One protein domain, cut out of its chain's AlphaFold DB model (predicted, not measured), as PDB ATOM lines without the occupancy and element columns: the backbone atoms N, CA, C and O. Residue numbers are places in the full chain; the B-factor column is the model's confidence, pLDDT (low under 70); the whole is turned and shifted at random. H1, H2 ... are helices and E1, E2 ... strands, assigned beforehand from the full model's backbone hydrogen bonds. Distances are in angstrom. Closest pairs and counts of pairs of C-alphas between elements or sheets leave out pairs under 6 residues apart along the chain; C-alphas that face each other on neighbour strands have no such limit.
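Overview. This is residues 208 to 366 of the 367 residues of an uncharacterized protein of Planctomycetes bacterium (UniProt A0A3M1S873). One continuous, twisted sheet of eleven strands curls round a single helix, H1, which lies in the middle of the domain. E3 and E4 pack on one side of H1 and E8 and E9 on another, but the curl stays open, with the edge strands E4 and E5 apart. The printed part has 159 residues; along the chain come E1 to E4, then H1, then E5 to E11. The sheet's order is E4 E3 E2 E1 E11 E10 E9 E8 E7 E6 E5, all antiparallel, and the class is mostly strand. The whole is compact and rounded, with a radius of gyration of the C-alphas of 14.9 A and spans of 41 by 34 by 30 A.

Arrangement. E1, residues 208 to 213, E2, 218 to 223, E3, 227 to 231, and E4, 236 to 240, form a meander, each strand the antiparallel neighbour of the one before. N 209 and O 221 join E1 and E2 at 2.8 A, N 229 and O 222 join E2 and E3 at 2.8 A, and N 230 and O 237 join E3 and E4 at 2.9 A, each within hydrogen-bond range. H1, residues 253 to 268, is on the sheet, which curls round it; with the helix on one face, this makes two layers. Its closest C-alphas to E3 are Leu 258 and Ala 228, 5.6 A apart, and to E4 Gly 255 and Trp 239, 5.7 A apart. In H1, 11 of 12 O i to N i+4 pairs are within hydrogen-bond range. A second meander holds E5, residues 277 to 284, E6, 293 to 301, E7, 304 to 310, E8, 317 to 323, E9, 331 to 335, E10, 346 to 351, and E11, 354 to 365. The closest C-alphas of H1 and E9 are those of Leu 260 and Leu 333, 6.3 A apart. E11 is the antiparallel neighbour of E1, with N 210 and O 363 at 2.9 A.

Along the chain. E1 begins at C-alpha 208, (38.393, 28.122, 43.589). H1 is 24.0 A long from C-alpha 253, (20.125, 19.696, 42.962). E6 measures 24.2 A. E11, the longest strand, measures 28.9 A, bends by 76 degrees at residue 362 and ends at C-alpha 365, (41.655, 30.776, 40.401). E5 bends by 63 degrees at residue 281.

Size, cuts and confidence. The two C-alphas farthest apart, of Ser 216 and Ser 273, are 43.3 A apart. The printed part has no cut. The link from E4 to H1, residues 241 to 252, is long. The mean pLDDT of the printed part is 93.1, and no printed residue is under 70.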
ATOM      1  N   THR A 208      39.247  27.316  42.719       94.75
ATOM      2  CA  THR A 208      38.393  28.122  43.589       94.75
ATOM      3  C   THR A 208      37.591  29.093  42.736       94.75
ATOM      4  O   THR A 208      38.166  29.925  42.034       94.75
ATOM      5  N   VAL A 209      36.266  28.978  42.808       94.56
ATOM      6  CA  VAL A 209      35.300  29.811  42.086       94.56
ATOM      7  C   VAL A 209      34.471  30.584  43.099       94.56
ATOM      8  O   VAL A 209      33.851  29.979  43.970       94.56
ATOM      9  N   SER A 210      34.408  31.903  42.986       95.56
ATOM     10  CA  SER A 210      33.573  32.725  43.863       95.56
ATOM     11  C   SER A 210      32.749  33.730  43.087       95.56
ATOM     12  O   SER A 210      33.144  34.197  42.016       95.56
ATOM     13  N   GLY A 211      31.623  34.108  43.674       95.75
ATOM     14  CA  GLY A 211      30.816  35.200  43.166       95.75
ATOM     15  C   GLY A 211      29.438  35.230  43.797       95.75
ATOM     16  O   GLY A 211      29.300  35.015  45.004       95.75
ATOM     17  N   ARG A 212      28.417  35.526  42.992       94.81
ATOM     18  CA  ARG A 212      27.057  35.811  43.469       94.81
ATOM     19  C   ARG A 212      26.014  34.917  42.820       94.81
ATOM     20  O   ARG A 212      26.152  34.533  41.662       94.81
ATOM     21  N   LEU A 213      24.955  34.627  43.564       90.69
ATOM     22  CA  LEU A 213      23.755  33.974  43.046       90.69
ATOM     23  C   LEU A 213      22.773  35.007  42.485       90.69
ATOM     24  O   LEU A 213      22.684  36.137  42.980       90.69
ATOM     25  N   GLU A 214      21.994  34.599  41.489       83.88
ATOM     26  CA  GLU A 214      20.816  35.351  41.061       83.88
ATOM     27  C   GLU A 214      19.793  35.419  42.213       83.88
ATOM     28  O   GLU A 214      19.428  34.400  42.793       83.88
ATOM     29  N   GLY A 215      19.372  36.628  42.603       73.69
ATOM     30  CA  GLY A 215      18.420  36.832  43.708       73.69
ATOM     31  C   GLY A 215      19.021  37.161  45.086       73.69
ATOM     32  O   GLY A 215      18.246  37.401  46.009       73.69
ATOM     33  N   SER A 216      20.356  37.281  45.202       70.31
ATOM     34  CA  SER A 216      21.177  37.627  46.392       70.31
ATOM     35  C   SER A 216      21.906  36.449  47.056       70.31
ATOM     36  O   SER A 216      21.459  35.309  47.030       70.31
ATOM     37  N   GLY A 217      23.065  36.744  47.657       86.56
ATOM     38  CA  GLY A 217      23.941  35.765  48.308       86.56
ATOM     39  C   GLY A 217      25.255  35.554  47.559       86.56
ATOM     40  O   GLY A 217      25.314  35.611  46.331       86.56
ATOM     41  N   THR A 218      26.324  35.336  48.318       95.38
ATOM     42  CA  THR A 218      27.647  34.993  47.787       95.38
ATOM     43  C   THR A 218      27.875  33.494  47.876       95.38
ATOM     44  O   THR A 218      27.351  32.838  48.778       95.38
ATOM     45  N   TYR A 219      28.706  32.959  46.993       96.06
ATOM     46  CA  TYR A 219      29.167  31.581  47.089       96.06
ATOM     47  C   TYR A 219      30.683  31.494  46.926       96.06
ATOM     48  O   TYR A 219      31.310  32.335  46.278       96.06
ATOM     49  N   LEU A 220      31.251  30.441  47.503       97.12
ATOM     50  CA  LEU A 220      32.628  30.014  47.289       97.12
ATOM     51  C   LEU A 220      32.629  28.511  47.023       97.12
ATOM     52  O   LEU A 220      32.272  27.730  47.904       97.12
ATOM     53  N   ALA A 221      33.005  28.113  45.814       97.12
ATOM     54  CA  ALA A 221      33.135  26.725  45.406       97.12
ATOM     55  C   ALA A 221      34.611  26.332  45.288       97.12
ATOM     56  O   ALA A 221      35.387  27.015  44.626       97.12
ATOM     57  N   THR A 222      34.980  25.210  45.896       96.94
ATOM     58  CA  THR A 222      36.285  24.562  45.743       96.94
ATOM     59  C   THR A 222      36.085  23.254  44.988       96.94
ATOM     60  O   THR A 222      35.235  22.447  45.364       96.94
ATOM     61  N   ILE A 223      36.844  23.048  43.915       96.06
ATOM     62  CA  ILE A 223      36.727  21.895  43.024       96.06
ATOM     63  C   ILE A 223      38.075  21.178  42.991       96.06
ATOM     64  O   ILE A 223      39.080  21.728  42.542       96.06
ATOM     65  N   GLU A 224      38.094  19.933  43.446       94.06
ATOM     66  CA  GLU A 224      39.295  19.118  43.618       94.06
ATOM     67  C   GLU A 224      39.185  17.810  42.829       94.06
ATOM     68  O   GLU A 224      38.206  17.545  42.130       94.06
ATOM     69  N   ASN A 225      40.197  16.946  42.925       91.31
ATOM     70  CA  ASN A 225      40.121  15.619  42.314       91.31
ATOM     71  C   ASN A 225      39.051  14.747  42.982       91.31
ATOM     72  O   ASN A 225      38.315  14.065  42.276       91.31
ATOM     73  N   ALA A 226      38.940  14.815  44.312       93.00
ATOM     74  CA  ALA A 226      38.027  13.987  45.097       93.00
ATOM     75  C   ALA A 226      36.559  14.439  45.031       93.00
ATOM     76  O   ALA A 226      35.685  13.711  45.490       93.00
ATOM     77  N   GLY A 227      36.261  15.615  44.474       95.62
ATOM     78  CA  GLY A 227      34.902  16.140  44.409       95.62
ATOM     79  C   GLY A 227      34.868  17.660  44.423       95.62
ATOM     80  O   GLY A 227      35.826  18.319  44.020       95.62
ATOM     81  N   ALA A 228      33.757  18.218  44.886       97.12
ATOM     82  CA  ALA A 228      33.570  19.654  44.971       97.12
ATOM     83  C   ALA A 228      32.794  20.034  46.234       97.12
ATOM     84  O   ALA A 228      31.967  19.282  46.750       97.12
ATOM     85  N   ARG A 229      33.055  21.235  46.733       97.62
ATOM     86  CA  ARG A 229      32.397  21.810  47.902       97.62
ATOM     87  C   ARG A 229      31.953  23.219  47.566       97.62
ATOM     88  O   ARG A 229      32.727  23.964  46.984       97.62
ATOM     89  N   ILE A 230      30.752  23.604  47.981       96.81
ATOM     90  CA  ILE A 230      30.254  24.976  47.873       96.81
ATOM     91  C   ILE A 230      29.821  25.494  49.240       96.81
ATOM     92  O   ILE A 230      29.159  24.802  50.019       96.81
ATOM     93  N   VAL A 231      30.231  26.721  49.540       96.75
ATOM     94  CA  VAL A 231      29.929  27.442  50.772       96.75
ATOM     95  C   VAL A 231      29.044  28.633  50.429       96.75
ATOM     96  O   VAL A 231      29.441  29.514  49.670       96.75
ATOM     97  N   PHE A 232      27.856  28.652  51.021       93.31
ATOM     98  CA  PHE A 232      26.941  29.786  51.104       93.31
ATOM     99  C   PHE A 232      26.998  30.377  52.523       93.31
ATOM    100  O   PHE A 232      27.503  29.712  53.433       93.31
ATOM    101  N   PRO A 233      26.434  31.573  52.781       89.94
ATOM    102  CA  PRO A 233      26.539  32.202  54.097       89.94
ATOM    103  C   PRO A 233      25.920  31.375  55.238       89.94
ATOM    104  O   PRO A 233      26.408  31.434  56.362       89.94
ATOM    105  N   GLN A 234      24.874  30.583  54.966       89.94
ATOM    106  CA  GLN A 234      24.173  29.768  55.975       89.94
ATOM    107  C   GLN A 234      24.295  28.252  55.762       89.94
ATOM    108  O   GLN A 234      23.828  27.478  56.595       89.94
ATOM    109  N   ARG A 235      24.876  27.799  54.646       93.31
ATOM    110  CA  ARG A 235      24.904  26.377  54.271       93.31
ATOM    111  C   ARG A 235      26.217  26.039  53.585       93.31
ATOM    112  O   ARG A 235      26.687  26.776  52.733       93.31
ATOM    113  N   THR A 236      26.774  24.883  53.911       96.12
ATOM    114  CA  THR A 236      27.837  24.255  53.122       96.12
ATOM    115  C   THR A 236      27.303  22.952  52.555       96.12
ATOM    116  O   THR A 236      26.630  22.206  53.266       96.12
ATOM    117  N   VAL A 237      27.626  22.670  51.297       96.56
ATOM    118  CA  VAL A 237      27.354  21.380  50.662       96.56
ATOM    119  C   VAL A 237      28.655  20.831  50.098       96.56
ATOM    120  O   VAL A 237      29.420  21.559  49.470       96.56
ATOM    121  N   THR A 238      28.895  19.547  50.332       97.19
ATOM    122  CA  THR A 238      30.043  18.815  49.798       97.19
ATOM    123  C   THR A 238      29.524  17.641  48.989       97.19
ATOM    124  O   THR A 238      28.622  16.933  49.434       97.19
ATOM    125  N   TRP A 239      30.117  17.429  47.823       97.50
ATOM    126  CA  TRP A 239      29.883  16.280  46.969       97.50
ATOM    127  C   TRP A 239      31.219  15.601  46.672       97.50
ATOM    128  O   TRP A 239      32.211  16.267  46.371       97.50
ATOM    129  N   THR A 240      31.235  14.276  46.760       96.81
ATOM    130  CA  THR A 240      32.418  13.449  46.512       96.81
ATOM    131  C   THR A 240      32.253  12.753  45.171       96.81
ATOM    132  O   THR A 240      31.219  12.135  44.921       96.81
ATOM    133  N   SER A 241      33.275  12.834  44.322       94.56
ATOM    134  CA  SER A 241      33.280  12.129  43.046       94.56
ATOM    135  C   SER A 241      33.381  10.624  43.277       94.56
ATOM    136  O   SER A 241      34.269  10.192  44.020       94.56
ATOM    137  N   PRO A 242      32.560   9.812  42.592       93.31
ATOM    138  CA  PRO A 242      32.818   8.385  42.512       93.31
ATOM    139  C   PRO A 242      34.120   8.122  41.727       93.31
ATOM    140  O   PRO A 242      34.593   9.007  40.987       93.31
ATOM    141  N   PRO A 243      34.702   6.915  41.861       89.12
ATOM    142  CA  PRO A 243      35.757   6.423  40.979       89.12
ATOM    143  C   PRO A 243      35.417   6.607  39.492       89.12
ATOM    144  O   PRO A 243      34.255   6.698  39.098       89.12
ATOM    145  N   ARG A 244      36.440   6.700  38.634       82.62
ATOM    146  CA  ARG A 244      36.238   6.992  37.200       82.62
ATOM    147  C   ARG A 244      35.529   5.859  36.452       82.62
ATOM    148  O   ARG A 244      34.854   6.122  35.464       82.62
ATOM    149  N   ASP A 245      35.686   4.631  36.923       83.94
ATOM    150  CA  ASP A 245      35.047   3.420  36.414       83.94
ATOM    151  C   ASP A 245      33.640   3.185  36.987       83.94
ATOM    152  O   ASP A 245      32.969   2.230  36.597       83.94
ATOM    153  N   GLU A 246      33.162   4.061  37.872       88.50
ATOM    154  CA  GLU A 246      31.818   4.048  38.441       88.50
ATOM    155  C   GLU A 246      30.896   5.085  37.773       88.50
ATOM    156  O   GLU A 246      31.369   6.091  37.227       88.50
ATOM    157  N   PRO A 247      29.566   4.854  37.780       87.38
ATOM    158  CA  PRO A 247      28.632   5.820  37.227       87.38
ATOM    159  C   PRO A 247      28.702   7.114  38.037       87.38
ATOM    160  O   PRO A 247      28.796   7.094  39.266       87.38
ATOM    161  N   LEU A 248      28.650   8.251  37.344       90.19
ATOM    162  CA  LEU A 248      28.538   9.535  38.017       90.19
ATOM    163  C   LEU A 248      27.181   9.588  38.729       90.19
ATOM    164  O   LEU A 248      26.158   9.289  38.119       90.19
ATOM    165  N   ILE A 249      27.180   9.934  40.015       89.12
ATOM    166  CA  ILE A 249      25.970  10.002  40.839       89.12
ATOM    167  C   ILE A 249      25.973  11.280  41.669       89.12
ATOM    168  O   ILE A 249      27.001  11.701  42.201       89.12
ATOM    169  N   ALA A 250      24.804  11.894  41.810       89.62
ATOM    170  CA  ALA A 250      24.596  13.044  42.673       89.62
ATOM    171  C   ALA A 250      23.194  12.982  43.277       89.62
ATOM    172  O   ALA A 250      22.256  12.529  42.626       89.62
ATOM    173  N   GLY A 251      23.081  13.409  44.536       87.31
ATOM    174  CA  GLY A 251      21.823  13.412  45.274       87.31
ATOM    175  C   GLY A 251      20.930  14.584  44.876       87.31
ATOM    176  O   GLY A 251      20.258  14.548  43.849       87.31
ATOM    177  N   ASP A 252      20.910  15.617  45.719       92.81
ATOM    178  CA  ASP A 252      20.084  16.807  45.509       92.81
ATOM    179  C   ASP A 252      20.590  17.700  44.356       92.81
ATOM    180  O   ASP A 252      21.676  17.510  43.804       92.81
ATOM    181  N   GLU A 253      19.799  18.719  44.012       92.94
ATOM    182  CA  GLU A 253      20.125  19.696  42.962       92.94
ATOM    183  C   GLU A 253      21.471  20.400  43.185       92.94
ATOM    184  O   GLU A 253      22.203  20.684  42.238       92.94
ATOM    185  N   THR A 254      21.852  20.648  44.444       94.19
ATOM    186  CA  THR A 254      23.161  21.248  44.743       94.19
ATOM    187  C   THR A 254      24.296  20.258  44.480       94.19
ATOM    188  O   THR A 254      25.319  20.644  43.919       94.19
ATOM    189  N   GLY A 255      24.122  18.981  44.827       95.81
ATOM    190  CA  GLY A 255      25.055  17.913  44.474       95.81
ATOM    191  C   GLY A 255      25.218  17.753  42.961       95.81
ATOM    192  O   GLY A 255      26.338  17.576  42.488       95.81
ATOM    193  N   ARG A 256      24.127  17.868  42.192       96.31
ATOM    194  CA  ARG A 256      24.148  17.819  40.719       96.31
ATOM    195  C   ARG A 256      24.946  18.974  40.115       96.31
ATOM    196  O   ARG A 256      25.822  18.741  39.282       96.31
ATOM    197  N   LEU A 257      24.732  20.197  40.605       96.81
ATOM    198  CA  LEU A 257      25.556  21.357  40.255       96.81
ATOM    199  C   LEU A 257      27.038  21.124  40.594       96.81
ATOM    200  O   LEU A 257      27.908  21.394  39.768       96.81
ATOM    201  N   LEU A 258      27.346  20.607  41.787       97.62
ATOM    202  CA  LEU A 258      28.723  20.310  42.196       97.62
ATOM    203  C   LEU A 258      29.387  19.258  41.293       97.62
ATOM    204  O   LEU A 258      30.555  19.420  40.938       97.62
ATOM    205  N   ALA A 259      28.650  18.225  40.880       97.12
ATOM    206  CA  ALA A 259      29.131  17.220  39.935       97.12
ATOM    207  C   ALA A 259      29.424  17.827  38.551       97.12
ATOM    208  O   ALA A 259      30.456  17.520  37.953       97.12
ATOM    209  N   LEU A 260      28.578  18.740  38.063       97.81
ATOM    210  CA  LEU A 260      28.814  19.468  36.811       97.81
ATOM    211  C   LEU A 260      30.027  20.405  36.891       97.81
ATOM    212  O   LEU A 260      30.846  20.419  35.974       97.81
ATOM    213  N   LEU A 261      30.196  21.145  37.992       96.94
ATOM    214  CA  LEU A 261      31.395  21.961  38.236       96.94
ATOM    215  C   LEU A 261      32.662  21.093  38.278       96.94
ATOM    216  O   LEU A 261      33.708  21.469  37.746       96.94
ATOM    217  N   TRP A 262      32.565  19.903  38.873       96.19
ATOM    218  CA  TRP A 262      33.651  18.931  38.883       96.19
ATOM    219  C   TRP A 262      33.975  18.399  37.482       96.19
ATOM    220  O   TRP A 262      35.154  18.317  37.129       96.19
ATOM    221  N   CYS A 263      32.962  18.107  36.662       95.88
ATOM    222  CA  CYS A 263      33.142  17.729  35.258       95.88
ATOM    223  C   CYS A 263      33.768  18.874  34.453       95.88
ATOM    224  O   CYS A 263      34.702  18.642  33.692       95.88
ATOM    225  N   TRP A 264      33.352  20.122  34.685       95.19
ATOM    226  CA  TRP A 264      33.966  21.294  34.058       95.19
ATOM    227  C   TRP A 264      35.464  21.395  34.357       95.19
ATOM    228  O   TRP A 264      36.257  21.548  33.430       95.19
ATOM    229  N   ARG A 265      35.894  21.201  35.609       93.44
ATOM    230  CA  ARG A 265      37.331  21.066  35.904       93.44
ATOM    231  C   ARG A 265      37.928  19.820  35.233       93.44
ATOM    232  O   ARG A 265      39.048  19.862  34.729       93.44
ATOM    233  N   GLY A 266      37.191  18.709  35.219       92.25
ATOM    234  CA  GLY A 266      37.525  17.454  34.532       92.25
ATOM    235  C   GLY A 266      37.913  17.621  33.065       92.25
ATOM    236  O   GLY A 266      38.872  16.982  32.641       92.25
ATOM    237  N   TYR A 267      37.278  18.548  32.346       93.56
ATOM    238  CA  TYR A 267      37.605  18.887  30.958       93.56
ATOM    239  C   TYR A 267      39.105  19.144  30.734       93.56
ATOM    240  O   TYR A 267      39.699  18.660  29.771       93.56
ATOM    241  N   THR A 268      39.752  19.859  31.660       90.06
ATOM    242  CA  THR A 268      41.184  20.185  31.543       90.06
ATOM    243  C   THR A 268      42.095  18.964  31.650       90.06
ATOM    244  O   THR A 268      43.200  18.969  31.110       90.06
ATOM    245  N   ARG A 269      41.600  17.893  32.276       89.19
ATOM    246  CA  ARG A 269      42.297  16.626  32.527       89.19
ATOM    247  C   ARG A 269      41.980  15.551  31.484       89.19
ATOM    248  O   ARG A 269      42.435  14.421  31.636       89.19
ATOM    249  N   LEU A 270      41.190  15.869  30.455       92.25
ATOM    250  CA  LEU A 270      40.906  14.923  29.382       92.25
ATOM    251  C   LEU A 270      42.180  14.585  28.604       92.25
ATOM    252  O   LEU A 270      42.980  15.465  28.262       92.25
ATOM    253  N   ASP A 271      42.310  13.297  28.304       90.88
ATOM    254  CA  ASP A 271      43.439  12.697  27.605       90.88
ATOM    255  C   ASP A 271      42.942  11.940  26.366       90.88
ATOM    256  O   ASP A 271      41.991  11.154  26.433       90.88
ATOM    257  N   ALA A 272      43.610  12.163  25.234       91.31
ATOM    258  CA  ALA A 272      43.329  11.499  23.971       91.31
ATOM    259  C   ALA A 272      43.518   9.975  24.062       91.31
ATOM    260  O   ALA A 272      42.802   9.238  23.378       91.31
ATOM    261  N   SER A 273      44.413   9.501  24.937       90.75
ATOM    262  CA  SER A 273      44.655   8.070  25.168       90.75
ATOM    263  C   SER A 273      43.476   7.350  25.838       90.75
ATOM    264  O   SER A 273      43.375   6.126  25.777       90.75
ATOM    265  N   SER A 274      42.550   8.098  26.448       91.44
ATOM    266  CA  SER A 274      41.418   7.545  27.190       91.44
ATOM    267  C   SER A 274      40.474   6.772  26.267       91.44
ATOM    268  O   SER A 274      39.885   7.340  25.344       91.44
ATOM    269  N   GLU A 275      40.262   5.485  26.552       89.88
ATOM    270  CA  GLU A 275      39.341   4.628  25.787       89.88
ATOM    271  C   GLU A 275      37.867   4.987  25.999       89.88
ATOM    272  O   GLU A 275      37.042   4.781  25.106       89.88
ATOM    273  N   THR A 276      37.541   5.550  27.165       92.00
ATOM    274  CA  THR A 276      36.196   6.026  27.525       92.00
ATOM    275  C   THR A 276      35.851   7.382  26.917       92.00
ATOM    276  O   THR A 276      34.714   7.825  27.051       92.00
ATOM    277  N   LEU A 277      36.818   8.050  26.277       95.62
ATOM    278  CA  LEU A 277      36.636   9.344  25.633       95.62
ATOM    279  C   LEU A 277      36.612   9.165  24.116       95.62
ATOM    280  O   LEU A 277      37.550   8.621  23.520       95.62
ATOM    281  N   GLU A 278      35.570   9.689  23.492       95.50
ATOM    282  CA  GLU A 278      35.396   9.691  22.046       95.50
ATOM    283  C   GLU A 278      35.026  11.083  21.540       95.50
ATOM    284  O   GLU A 278      34.461  11.904  22.263       95.50
ATOM    285  N   TYR A 279      35.334  11.345  20.275       96.38
ATOM    286  CA  TYR A 279      34.746  12.479  19.579       96.38
ATOM    287  C   TYR A 279      33.353  12.073  19.095       96.38
ATOM    288  O   TYR A 279      33.200  11.125  18.329       96.38
ATOM    289  N   TRP A 280      32.307  12.731  19.572       94.75
ATOM    290  CA  TRP A 280      30.946  12.320  19.238       94.75
ATOM    291  C   TRP A 280      30.473  12.902  17.899       94.75
ATOM    292  O   TRP A 280      29.683  12.274  17.193       94.75
ATOM    293  N   GLY A 281      30.994  14.068  17.518       94.94
ATOM    294  CA  GLY A 281      30.569  14.826  16.347       94.94
ATOM    295  C   GLY A 281      30.166  16.236  16.753       94.94
ATOM    296  O   GLY A 281      30.758  16.810  17.664       94.94
ATOM    297  N   GLN A 282      29.137  16.772  16.099       94.75
ATOM    298  CA  GLN A 282      28.627  18.111  16.370       94.75
ATOM    299  C   GLN A 282      27.173  18.074  16.854       94.75
ATOM    300  O   GLN A 282      26.382  17.278  16.339       94.75
ATOM    301  N   ALA A 283      26.818  18.932  17.814       95.25
ATOM    302  CA  ALA A 283      25.439  19.121  18.282       95.25
ATOM    303  C   ALA A 283      25.127  20.570  18.675       95.25
ATOM    304  O   ALA A 283      26.040  21.323  19.023       95.25
ATOM    305  N   PRO A 284      23.832  20.940  18.658       95.19
ATOM    306  CA  PRO A 284      23.353  22.181  19.239       95.19
ATOM    307  C   PRO A 284      23.338  22.136  20.772       95.19
ATOM    308  O   PRO A 284      23.243  21.067  21.380       95.19
ATOM    309  N   LEU A 285      23.391  23.316  21.390       93.88
ATOM    310  CA  LEU A 285      23.171  23.485  22.826       93.88
ATOM    311  C   LEU A 285      21.679  23.518  23.165       93.88
ATOM    312  O   LEU A 285      20.857  24.016  22.393       93.88
ATOM    313  N   VAL A 286      21.335  23.053  24.368       93.19
ATOM    314  CA  VAL A 286      20.005  23.290  24.940       93.19
ATOM    315  C   VAL A 286      19.777  24.791  25.150       93.19
ATOM    316  O   VAL A 286      20.721  25.530  25.434       93.19
ATOM    317  N   LEU A 287      18.525  25.239  25.029       91.38
ATOM    318  CA  LEU A 287      18.112  26.645  25.170       91.38
ATOM    319  C   LEU A 287      18.674  27.605  24.105       91.38
ATOM    320  O   LEU A 287      18.426  28.806  24.189       91.38
ATOM    321  N   ALA A 288      19.397  27.101  23.099       87.19
ATOM    322  CA  ALA A 288      19.767  27.869  21.917       87.19
ATOM    323  C   ALA A 288      18.666  27.775  20.848       87.19
ATOM    324  O   ALA A 288      18.122  26.696  20.588       87.19
ATOM    325  N   ASP A 289      18.370  28.908  20.214       76.00
ATOM    326  CA  ASP A 289      17.312  29.028  19.202       76.00
ATOM    327  C   ASP A 289      17.808  28.736  17.780       76.00
ATOM    328  O   ASP A 289      17.023  28.374  16.908       76.00
ATOM    329  N   ASP A 290      19.107  28.888  17.530       81.56
ATOM    330  CA  ASP A 290      19.688  28.944  16.186       81.56
ATOM    331  C   ASP A 290      20.370  27.643  15.726       81.56
ATOM    332  O   ASP A 290      21.010  27.615  14.676       81.56
ATOM    333  N   LEU A 291      20.210  26.547  16.480       89.44
ATOM    334  CA  LEU A 291      20.875  25.254  16.250       89.44
ATOM    335  C   LEU A 291      22.383  25.385  15.956       89.44
ATOM    336  O   LEU A 291      22.943  24.561  15.224       89.44
ATOM    337  N   THR A 292      23.047  26.406  16.512       91.88
ATOM    338  CA  THR A 292      24.493  26.582  16.367       91.88
ATOM    339  C   THR A 292      25.215  25.325  16.832       91.88
ATOM    340  O   THR A 292      24.967  24.824  17.927       91.88
ATOM    341  N   LEU A 293      26.097  24.801  15.980       94.12
ATOM    342  CA  LEU A 293      26.760  23.523  16.199       94.12
ATOM    343  C   LEU A 293      28.092  23.693  16.923       94.12
ATOM    344  O   LEU A 293      28.947  24.472  16.503       94.12
ATOM    345  N   TYR A 294      28.275  22.886  17.959       96.06
ATOM    346  CA  TYR A 294      29.499  22.785  18.742       96.06
ATOM    347  C   TYR A 294      30.136  21.421  18.532       96.06
ATOM    348  O   TYR A 294      29.431  20.430  18.346       96.06
ATOM    349  N   GLU A 295      31.461  21.362  18.594       96.88
ATOM    350  CA  GLU A 295      32.197  20.102  18.639       96.88
ATOM    351  C   GLU A 295      31.965  19.422  19.988       96.88
ATOM    352  O   GLU A 295      32.066  20.067  21.030       96.88
ATOM    353  N   VAL A 296      31.673  18.122  19.990       97.62
ATOM    354  CA  VAL A 296      31.351  17.384  21.216       97.62
ATOM    355  C   VAL A 296      32.366  16.281  21.467       97.62
ATOM    356  O   VAL A 296      32.516  15.349  20.671       97.62
ATOM    357  N   LEU A 297      33.030  16.355  22.619       97.75
ATOM    358  CA  LEU A 297      33.732  15.217  23.213       97.75
ATOM    359  C   LEU A 297      32.805  14.522  24.202       97.75
ATOM    360  O   LEU A 297      32.217  15.183  25.053       97.75
ATOM    361  N   ARG A 298      32.719  13.197  24.118       97.06
ATOM    362  CA  ARG A 298      31.855  12.376  24.963       97.06
ATOM    363  C   ARG A 298      32.687  11.432  25.819       97.06
ATOM    364  O   ARG A 298      33.404  10.580  25.293       97.06
ATOM    365  N   GLU A 299      32.591  11.583  27.134       96.06
ATOM    366  CA  GLU A 299      33.164  10.669  28.120       96.06
ATOM    367  C   GLU A 299      32.084   9.717  28.647       96.06
ATOM    368  O   GLU A 299      31.052  10.138  29.171       96.06
ATOM    369  N   HIS A 300      32.340   8.417  28.540       93.06
ATOM    370  CA  HIS A 300      31.461   7.361  29.036       93.06
ATOM    371  C   HIS A 300      31.841   6.945  30.462       93.06
ATOM    372  O   HIS A 300      33.003   6.646  30.744       93.06
ATOM    373  N   ARG A 301      30.848   6.869  31.355       90.50
ATOM    374  CA  ARG A 301      30.967   6.427  32.755       90.50
ATOM    375  C   ARG A 301      29.875   5.409  33.086       90.50
ATOM    376  O   ARG A 301      28.850   5.730  33.686       90.50
ATOM    377  N   LYS A 302      30.093   4.156  32.674       88.38
ATOM    378  CA  LYS A 302      29.058   3.104  32.629       88.38
ATOM    379  C   LYS A 302      27.820   3.589  31.857       88.38
ATOM    380  O   LYS A 302      27.933   3.830  30.663       88.38
ATOM    381  N   ALA A 303      26.667   3.709  32.518       85.25
ATOM    382  CA  ALA A 303      25.425   4.192  31.914       85.25
ATOM    383  C   ALA A 303      25.362   5.726  31.806       85.25
ATOM    384  O   ALA A 303      24.588   6.243  31.004       85.25
ATOM    385  N   ALA A 304      26.183   6.438  32.584       92.56
ATOM    386  CA  ALA A 304      26.241   7.888  32.555       92.56
ATOM    387  C   ALA A 304      27.155   8.375  31.429       92.56
ATOM    388  O   ALA A 304      28.193   7.775  31.134       92.56
ATOM    389  N   VAL A 305      26.794   9.512  30.848       95.31
ATOM    390  CA  VAL A 305      27.543  10.153  29.770       95.31
ATOM    391  C   VAL A 305      27.799  11.607  30.133       95.31
ATOM    392  O   VAL A 305      26.892  12.293  30.603       95.31
ATOM    393  N   VAL A 306      29.030  12.073  29.920       97.69
ATOM    394  CA  VAL A 306      29.407  13.481  30.062       97.69
ATOM    395  C   VAL A 306      29.868  14.014  28.710       97.69
ATOM    396  O   VAL A 306      30.849  13.529  28.151       97.69
ATOM    397  N   ASP A 307      29.171  15.023  28.207       98.12
ATOM    398  CA  ASP A 307      29.464  15.699  26.951       98.12
ATOM    399  C   ASP A 307      30.080  17.075  27.204       98.12
ATOM    400  O   ASP A 307      29.575  17.876  27.992       98.12
ATOM    401  N   TYR A 308      31.159  17.367  26.490       98.12
ATOM    402  CA  TYR A 308      31.861  18.643  26.515       98.12
ATOM    403  C   TYR A 308      31.659  19.333  25.169       98.12
ATOM    404  O   TYR A 308      32.169  18.858  24.154       98.12
ATOM    405  N   TYR A 309      30.915  20.439  25.171       97.88
ATOM    406  CA  TYR A 309      30.580  21.214  23.976       97.88
ATOM    407  C   TYR A 309      31.617  22.311  23.783       97.88
ATOM    408  O   TYR A 309      31.797  23.150  24.665       97.88
ATOM    409  N   ILE A 310      32.299  22.311  22.645       96.81
ATOM    410  CA  ILE A 310      33.433  23.183  22.347       96.81
ATOM    411  C   ILE A 310      33.101  23.994  21.102       96.81
ATOM    412  O   ILE A 310      32.677  23.453  20.081       96.81
ATOM    413  N   ASP A 311      33.274  25.304  21.194       94.69
ATOM    414  CA  ASP A 311      33.069  26.208  20.071       94.69
ATOM    415  C   ASP A 311      34.135  25.928  18.992       94.69
ATOM    416  O   ASP A 311      35.332  26.053  19.274       94.69
ATOM    417  N   PRO A 312      33.739  25.550  17.760       92.44
ATOM    418  CA  PRO A 312      34.680  25.209  16.695       92.44
ATOM    419  C   PRO A 312      35.532  26.395  16.228       92.44
ATOM    420  O   PRO A 312      36.588  26.184  15.634       92.44
ATOM    421  N   GLN A 313      35.085  27.634  16.446       91.50
ATOM    422  CA  GLN A 313      35.797  28.838  16.019       91.50
ATOM    423  C   GLN A 313      36.825  29.281  17.055       91.50
ATOM    424  O   GLN A 313      37.927  29.694  16.697       91.50
ATOM    425  N   THR A 314      36.461  29.212  18.336       92.31
ATOM    426  CA  THR A 314      37.286  29.756  19.424       92.31
ATOM    427  C   THR A 314      38.050  28.688  20.207       92.31
ATOM    428  O   THR A 314      39.000  29.018  20.913       92.31
ATOM    429  N   GLY A 315      37.654  27.415  20.114       93.25
ATOM    430  CA  GLY A 315      38.206  26.320  20.922       93.25
ATOM    431  C   GLY A 315      37.809  26.383  22.403       93.25
ATOM    432  O   GLY A 315      38.333  25.616  23.218       93.25
ATOM    433  N   LEU A 316      36.908  27.300  22.770       93.88
ATOM    434  CA  LEU A 316      36.424  27.487  24.133       93.88
ATOM    435  C   LEU A 316      35.305  26.496  24.455       93.88
ATOM    436  O   LEU A 316      34.427  26.228  23.641       93.88
ATOM    437  N   LEU A 317      35.301  25.990  25.686       95.94
ATOM    438  CA  LEU A 317      34.221  25.139  26.185       95.94
ATOM    439  C   LEU A 317      32.932  25.960  26.376       95.94
ATOM    440  O   LEU A 317      32.885  26.837  27.229       95.94
ATOM    441  N   ALA A 318      31.873  25.687  25.633       96.44
ATOM    442  CA  ALA A 318      30.595  26.384  25.758       96.44
ATOM    443  C   ALA A 318      29.675  25.762  26.820       96.44
ATOM    444  O   ALA A 318      28.950  26.475  27.511       96.44
ATOM    445  N   ALA A 319      29.716  24.438  26.986       98.00
ATOM    446  CA  ALA A 319      28.903  23.752  27.983       98.00
ATOM    447  C   ALA A 319      29.497  22.410  28.414       98.00
ATOM    448  O   ALA A 319      30.276  21.784  27.692       98.00
ATOM    449  N   VAL A 320      29.058  21.954  29.584       98.31
ATOM    450  CA  VAL A 320      29.190  20.566  30.032       98.31
ATOM    451  C   VAL A 320      27.793  20.006  30.229       98.31
ATOM    452  O   VAL A 320      26.996  20.608  30.946       98.31
ATOM    453  N   ALA A 321      27.500  18.864  29.621       98.25
ATOM    454  CA  ALA A 321      26.239  18.165  29.795       98.25
ATOM    455  C   ALA A 321      26.492  16.805  30.443       98.25
ATOM    456  O   ALA A 321      27.414  16.094  30.061       98.25
ATOM    457  N   TRP A 322      25.685  16.434  31.425       97.81
ATOM    458  CA  TRP A 322      25.734  15.136  32.076       97.81
ATOM    459  C   TRP A 322      24.363  14.474  31.981       97.81
ATOM    460  O   TRP A 322      23.373  14.985  32.497       97.81
ATOM    461  N   THR A 323      24.314  13.318  31.330       96.00
ATOM    462  CA  THR A 323      23.151  12.432  31.294       96.00
ATOM    463  C   THR A 323      23.398  11.269  32.263       96.00
ATOM    464  O   THR A 323      24.274  10.447  31.979       96.00
ATOM    465  N   PRO A 324      22.694  11.179  33.411       93.56
ATOM    466  CA  PRO A 324      22.921  10.112  34.393       93.56
ATOM    467  C   PRO A 324      22.567   8.715  33.869       93.56
ATOM    468  O   PRO A 324      23.328   7.771  34.083       93.56
ATOM    469  N   ALA A 325      21.461   8.617  33.131       90.50
ATOM    470  CA  ALA A 325      21.021   7.430  32.412       90.50
ATOM    471  C   ALA A 325      20.266   7.835  31.126       90.50
ATOM    472  O   ALA A 325      19.798   8.974  31.030       90.50
ATOM    473  N   PRO A 326      20.136   6.947  30.122       85.56
ATOM    474  CA  PRO A 326      19.436   7.245  28.864       85.56
ATOM    475  C   PRO A 326      17.989   7.745  29.014       85.56
ATOM    476  O   PRO A 326      17.502   8.482  28.157       85.56
ATOM    477  N   GLU A 327      17.307   7.354  30.082       86.69
ATOM    478  CA  GLU A 327      15.942   7.739  30.439       86.69
ATOM    479  C   GLU A 327      15.862   9.017  31.286       86.69
ATOM    480  O   GLU A 327      14.792   9.617  31.388       86.69
ATOM    481  N   ASP A 328      16.987   9.451  31.856       91.31
ATOM    482  CA  ASP A 328      17.059  10.641  32.696       91.31
ATOM    483  C   ASP A 328      17.241  11.909  31.857       91.31
ATOM    484  O   ASP A 328      17.836  11.911  30.764       91.31
ATOM    485  N   ASP A 329      16.769  13.020  32.421       92.94
ATOM    486  CA  ASP A 329      17.016  14.344  31.874       92.94
ATOM    487  C   ASP A 329      18.514  14.658  31.870       92.94
ATOM    488  O   ASP A 329      19.274  14.318  32.781       92.94
ATOM    489  N   THR A 330      18.945  15.347  30.815       96.06
ATOM    490  CA  THR A 330      20.322  15.835  30.741       96.06
ATOM    491  C   THR A 330      20.464  17.074  31.608       96.06
ATOM    492  O   THR A 330      19.676  18.010  31.508       96.06
ATOM    493  N   LEU A 331      21.484  17.074  32.452       97.56
ATOM    494  CA  LEU A 331      21.864  18.188  33.299       97.56
ATOM    495  C   LEU A 331      22.930  19.002  32.571       97.56
ATOM    496  O   LEU A 331      23.899  18.430  32.082       97.56
ATOM    497  N   TRP A 332      22.793  20.320  32.515       98.38
ATOM    498  CA  TRP A 332      23.711  21.183  31.777       98.38
ATOM    499  C   TRP A 332      24.323  22.238  32.677       98.38
ATOM    500  O   TRP A 332      23.645  22.843  33.504       98.38
ATOM    501  N   LEU A 333      25.602  22.503  32.454       98.38
ATOM    502  CA  LEU A 333      26.291  23.700  32.897       98.38
ATOM    503  C   LEU A 333      26.656  24.503  31.651       98.38
ATOM    504  O   LEU A 333      27.593  24.144  30.939       98.38
ATOM    505  N   LEU A 334      25.907  25.569  31.386       97.88
ATOM    506  CA  LEU A 334      26.170  26.491  30.283       97.88
ATOM    507  C   LEU A 334      27.151  27.569  30.749       97.88
ATOM    508  O   LEU A 334      26.940  28.190  31.795       97.88
ATOM    509  N   LEU A 335      28.221  27.783  29.985       96.00
ATOM    510  CA  LEU A 335      29.249  28.780  30.264       96.00
ATOM    511  C   LEU A 335      28.967  30.013  29.402       96.00
ATOM    512  O   LEU A 335      29.065  29.955  28.180       96.00
ATOM    513  N   GLY A 336      28.593  31.115  30.051       92.69
ATOM    514  CA  GLY A 336      28.256  32.372  29.385       92.69
ATOM    515  C   GLY A 336      29.476  33.224  29.031       92.69
ATOM    516  O   GLY A 336      30.595  32.720  28.913       92.69
ATOM    517  N   ASP A 337      29.234  34.532  28.906       90.00
ATOM    518  CA  ASP A 337      30.232  35.543  28.541       90.00
ATOM    519  C   ASP A 337      31.535  35.394  29.318       90.00
ATOM    520  O   ASP A 337      31.536  35.055  30.502       90.00
ATOM    521  N   ARG A 338      32.652  35.679  28.654       90.44
ATOM    522  CA  ARG A 338      33.995  35.526  29.214       90.44
ATOM    523  C   ARG A 338      34.697  36.868  29.357       90.44
ATOM    524  O   ARG A 338      34.368  37.828  28.665       90.44
ATOM    525  N   ASP A 339      35.661  36.928  30.266       88.25
ATOM    526  CA  ASP A 339      36.587  38.057  30.362       88.25
ATOM    527  C   ASP A 339      37.809  37.906  29.439       88.25
ATOM    528  O   ASP A 339      37.877  37.004  28.603       88.25
ATOM    529  N   SER A 340      38.785  38.805  29.601       84.31
ATOM    530  CA  SER A 340      40.038  38.815  28.840       84.31
ATOM    531  C   SER A 340      40.902  37.567  29.030       84.31
ATOM    532  O   SER A 340      41.694  37.257  28.144       84.31
ATOM    533  N   ASP A 341      40.743  36.849  30.143       82.69
ATOM    534  CA  ASP A 341      41.487  35.626  30.458       82.69
ATOM    535  C   ASP A 341      40.696  34.368  30.060       82.69
ATOM    536  O   ASP A 341      41.032  33.246  30.441       82.69
ATOM    537  N   ASN A 342      39.629  34.544  29.272       86.12
ATOM    538  CA  ASN A 342      38.693  33.501  28.883       86.12
ATOM    539  C   ASN A 342      38.009  32.823  30.080       86.12
ATOM    540  O   ASN A 342      37.593  31.673  29.970       86.12
ATOM    541  N   VAL A 343      37.843  33.488  31.221       87.50
ATOM    542  CA  VAL A 343      37.086  32.945  32.356       87.50
ATOM    543  C   VAL A 343      35.599  33.263  32.173       87.50
ATOM    544  O   VAL A 343      35.258  34.430  31.974       87.50
ATOM    545  N   PRO A 344      34.684  32.271  32.250       93.38
ATOM    546  CA  PRO A 344      33.252  32.538  32.151       93.38
ATOM    547  C   PRO A 344      32.769  33.343  33.360       93.38
ATOM    548  O   PRO A 344      33.067  33.004  34.503       93.38
ATOM    549  N   ARG A 345      31.990  34.391  33.096       94.50
ATOM    550  CA  ARG A 345      31.381  35.316  34.063       94.50
ATOM    551  C   ARG A 345      29.970  34.924  34.467       94.50
ATOM    552  O   ARG A 345      29.473  35.397  35.486       94.50
ATOM    553  N   SER A 346      29.351  34.008  33.730       95.31
ATOM    554  CA  SER A 346      28.087  33.391  34.114       95.31
ATOM    555  C   SER A 346      28.148  31.885  33.917       95.31
ATOM    556  O   SER A 346      28.621  31.406  32.890       95.31
ATOM    557  N   LEU A 347      27.601  31.153  34.882       96.88
ATOM    558  CA  LEU A 347      27.309  29.730  34.774       96.88
ATOM    559  C   LEU A 347      25.806  29.541  34.957       96.88
ATOM    560  O   LEU A 347      25.239  30.067  35.917       96.88
ATOM    561  N   VAL A 348      25.162  28.808  34.054       97.25
ATOM    562  CA  VAL A 348      23.735  28.477  34.162       97.25
ATOM    563  C   VAL A 348      23.595  26.970  34.299       97.25
ATOM    564  O   VAL A 348      24.004  26.225  33.412       97.25
ATOM    565  N   TYR A 349      23.032  26.535  35.419       97.25
ATOM    566  CA  TYR A 349      22.649  25.152  35.651       97.25
ATOM    567  C   TYR A 349      21.230  24.918  35.135       97.25
ATOM    568  O   TYR A 349      20.301  25.617  35.546       97.25
ATOM    569  N   VAL A 350      21.071  23.936  34.251       97.44
ATOM    570  CA  VAL A 350      19.797  23.552  33.634       97.44
ATOM    571  C   VAL A 350      19.548  22.070  33.896       97.44
ATOM    572  O   VAL A 350      20.449  21.255  33.709       97.44
ATOM    573  N   ALA A 351      18.333  21.708  34.303       95.25
ATOM    574  CA  ALA A 351      17.885  20.321  34.393       95.25
ATOM    575  C   ALA A 351      16.868  20.058  33.275       95.25
ATOM    576  O   ALA A 351      15.799  20.666  33.260       95.25
ATOM    577  N   GLY A 352      17.225  19.211  32.306       93.88
ATOM    578  CA  GLY A 352      16.471  19.075  31.060       93.88
ATOM    579  C   GLY A 352      16.558  20.372  30.257       93.88
ATOM    580  O   GLY A 352      17.614  20.699  29.719       93.88
ATOM    581  N   ASP A 353      15.461  21.123  30.222       94.06
ATOM    582  CA  ASP A 353      15.338  22.471  29.656       94.06
ATOM    583  C   ASP A 353      14.890  23.522  30.682       94.06
ATOM    584  O   ASP A 353      14.569  24.649  30.311       94.06
ATOM    585  N   LEU A 354      14.880  23.186  31.973       95.06
ATOM    586  CA  LEU A 354      14.525  24.114  33.041       95.06
ATOM    587  C   LEU A 354      15.790  24.746  33.643       95.06
ATOM    588  O   LEU A 354      16.575  24.032  34.273       95.06
ATOM    589  N   PRO A 355      16.009  26.069  33.521       95.00
ATOM    590  CA  PRO A 355      17.061  26.751  34.267       95.00
ATOM    591  C   PRO A 355      16.785  26.661  35.772       95.00
ATOM    592  O   PRO A 355      15.759  27.139  36.253       95.00
ATOM    593  N   VAL A 356      17.702  26.049  36.519       95.19
ATOM    594  CA  VAL A 356      17.563  25.812  37.966       95.19
ATOM    595  C   VAL A 356      18.331  26.851  38.776       95.19
ATOM    596  O   VAL A 356      17.854  27.306  39.815       95.19
ATOM    597  N   ALA A 357      19.531  27.227  38.329       93.75
ATOM    598  CA  ALA A 357      20.352  28.212  39.025       93.75
ATOM    599  C   ALA A 357      21.264  28.977  38.067       93.75
ATOM    600  O   ALA A 357      21.795  28.417  37.109       93.75
ATOM    601  N   LYS A 358      21.519  30.247  38.389       95.25
ATOM    602  CA  LYS A 358      22.502  31.087  37.706       95.25
ATOM    603  C   LYS A 358      23.523  31.623  38.701       95.25
ATOM    604  O   LYS A 358      23.172  32.216  39.723       95.25
ATOM    605  N   LEU A 359      24.795  31.393  38.393       95.31
ATOM    606  CA  LEU A 359      25.938  31.808  39.194       95.31
ATOM    607  C   LEU A 359      26.728  32.856  38.410       95.31
ATOM    608  O   LEU A 359      27.203  32.585  37.308       95.31
ATOM    609  N   HIS A 360      26.886  34.042  38.984       96.06
ATOM    610  CA  HIS A 360      27.796  35.061  38.476       96.06
ATOM    611  C   HIS A 360      29.191  34.821  39.047       96.06
ATOM    612  O   HIS A 360      29.361  34.822  40.268       96.06
ATOM    613  N   VAL A 361      30.189  34.675  38.177       94.88
ATOM    614  CA  VAL A 361      31.579  34.400  38.555       94.88
ATOM    615  C   VAL A 361      32.354  35.713  38.661       94.88
ATOM    616  O   VAL A 361      32.622  36.399  37.671       94.88
ATOM    617  N   GLU A 362      32.742  36.067  39.883       94.12
ATOM    618  CA  GLU A 362      33.604  37.223  40.158       94.12
ATOM    619  C   GLU A 362      35.084  36.837  40.073       94.12
ATOM    620  O   GLU A 362      35.880  37.580  39.496       94.12
ATOM    621  N   THR A 363      35.430  35.648  40.572       91.38
ATOM    622  CA  THR A 363      36.808  35.151  40.583       91.38
ATOM    623  C   THR A 363      36.835  33.662  40.260       91.38
ATOM    624  O   THR A 363      36.059  32.886  40.821       91.38
ATOM    625  N   LEU A 364      37.767  33.263  39.396       90.81
ATOM    626  CA  LEU A 364      38.191  31.881  39.201       90.81
ATOM    627  C   LEU A 364      39.710  31.845  39.357       90.81
ATOM    628  O   LEU A 364      40.407  32.677  38.783       90.81
ATOM    629  N   SER A 365      40.218  30.923  40.165       88.69
ATOM    630  CA  SER A 365      41.655  30.776  40.401       88.69
ATOM    631  C   SER A 365      42.033  29.312  40.587       88.69
ATOM    632  O   SER A 365      41.241  28.518  41.100       88.69
ATOM    633  N   ALA A 366      43.254  28.976  40.183       84.44
ATOM    634  CA  ALA A 366      43.911  27.709  40.459       84.44
ATOM    635  C   ALA A 366      45.258  28.051  41.131       84.44
ATOM    636  O   ALA A 366      46.085  28.684  40.471       84.44
TER     637      ALA A 366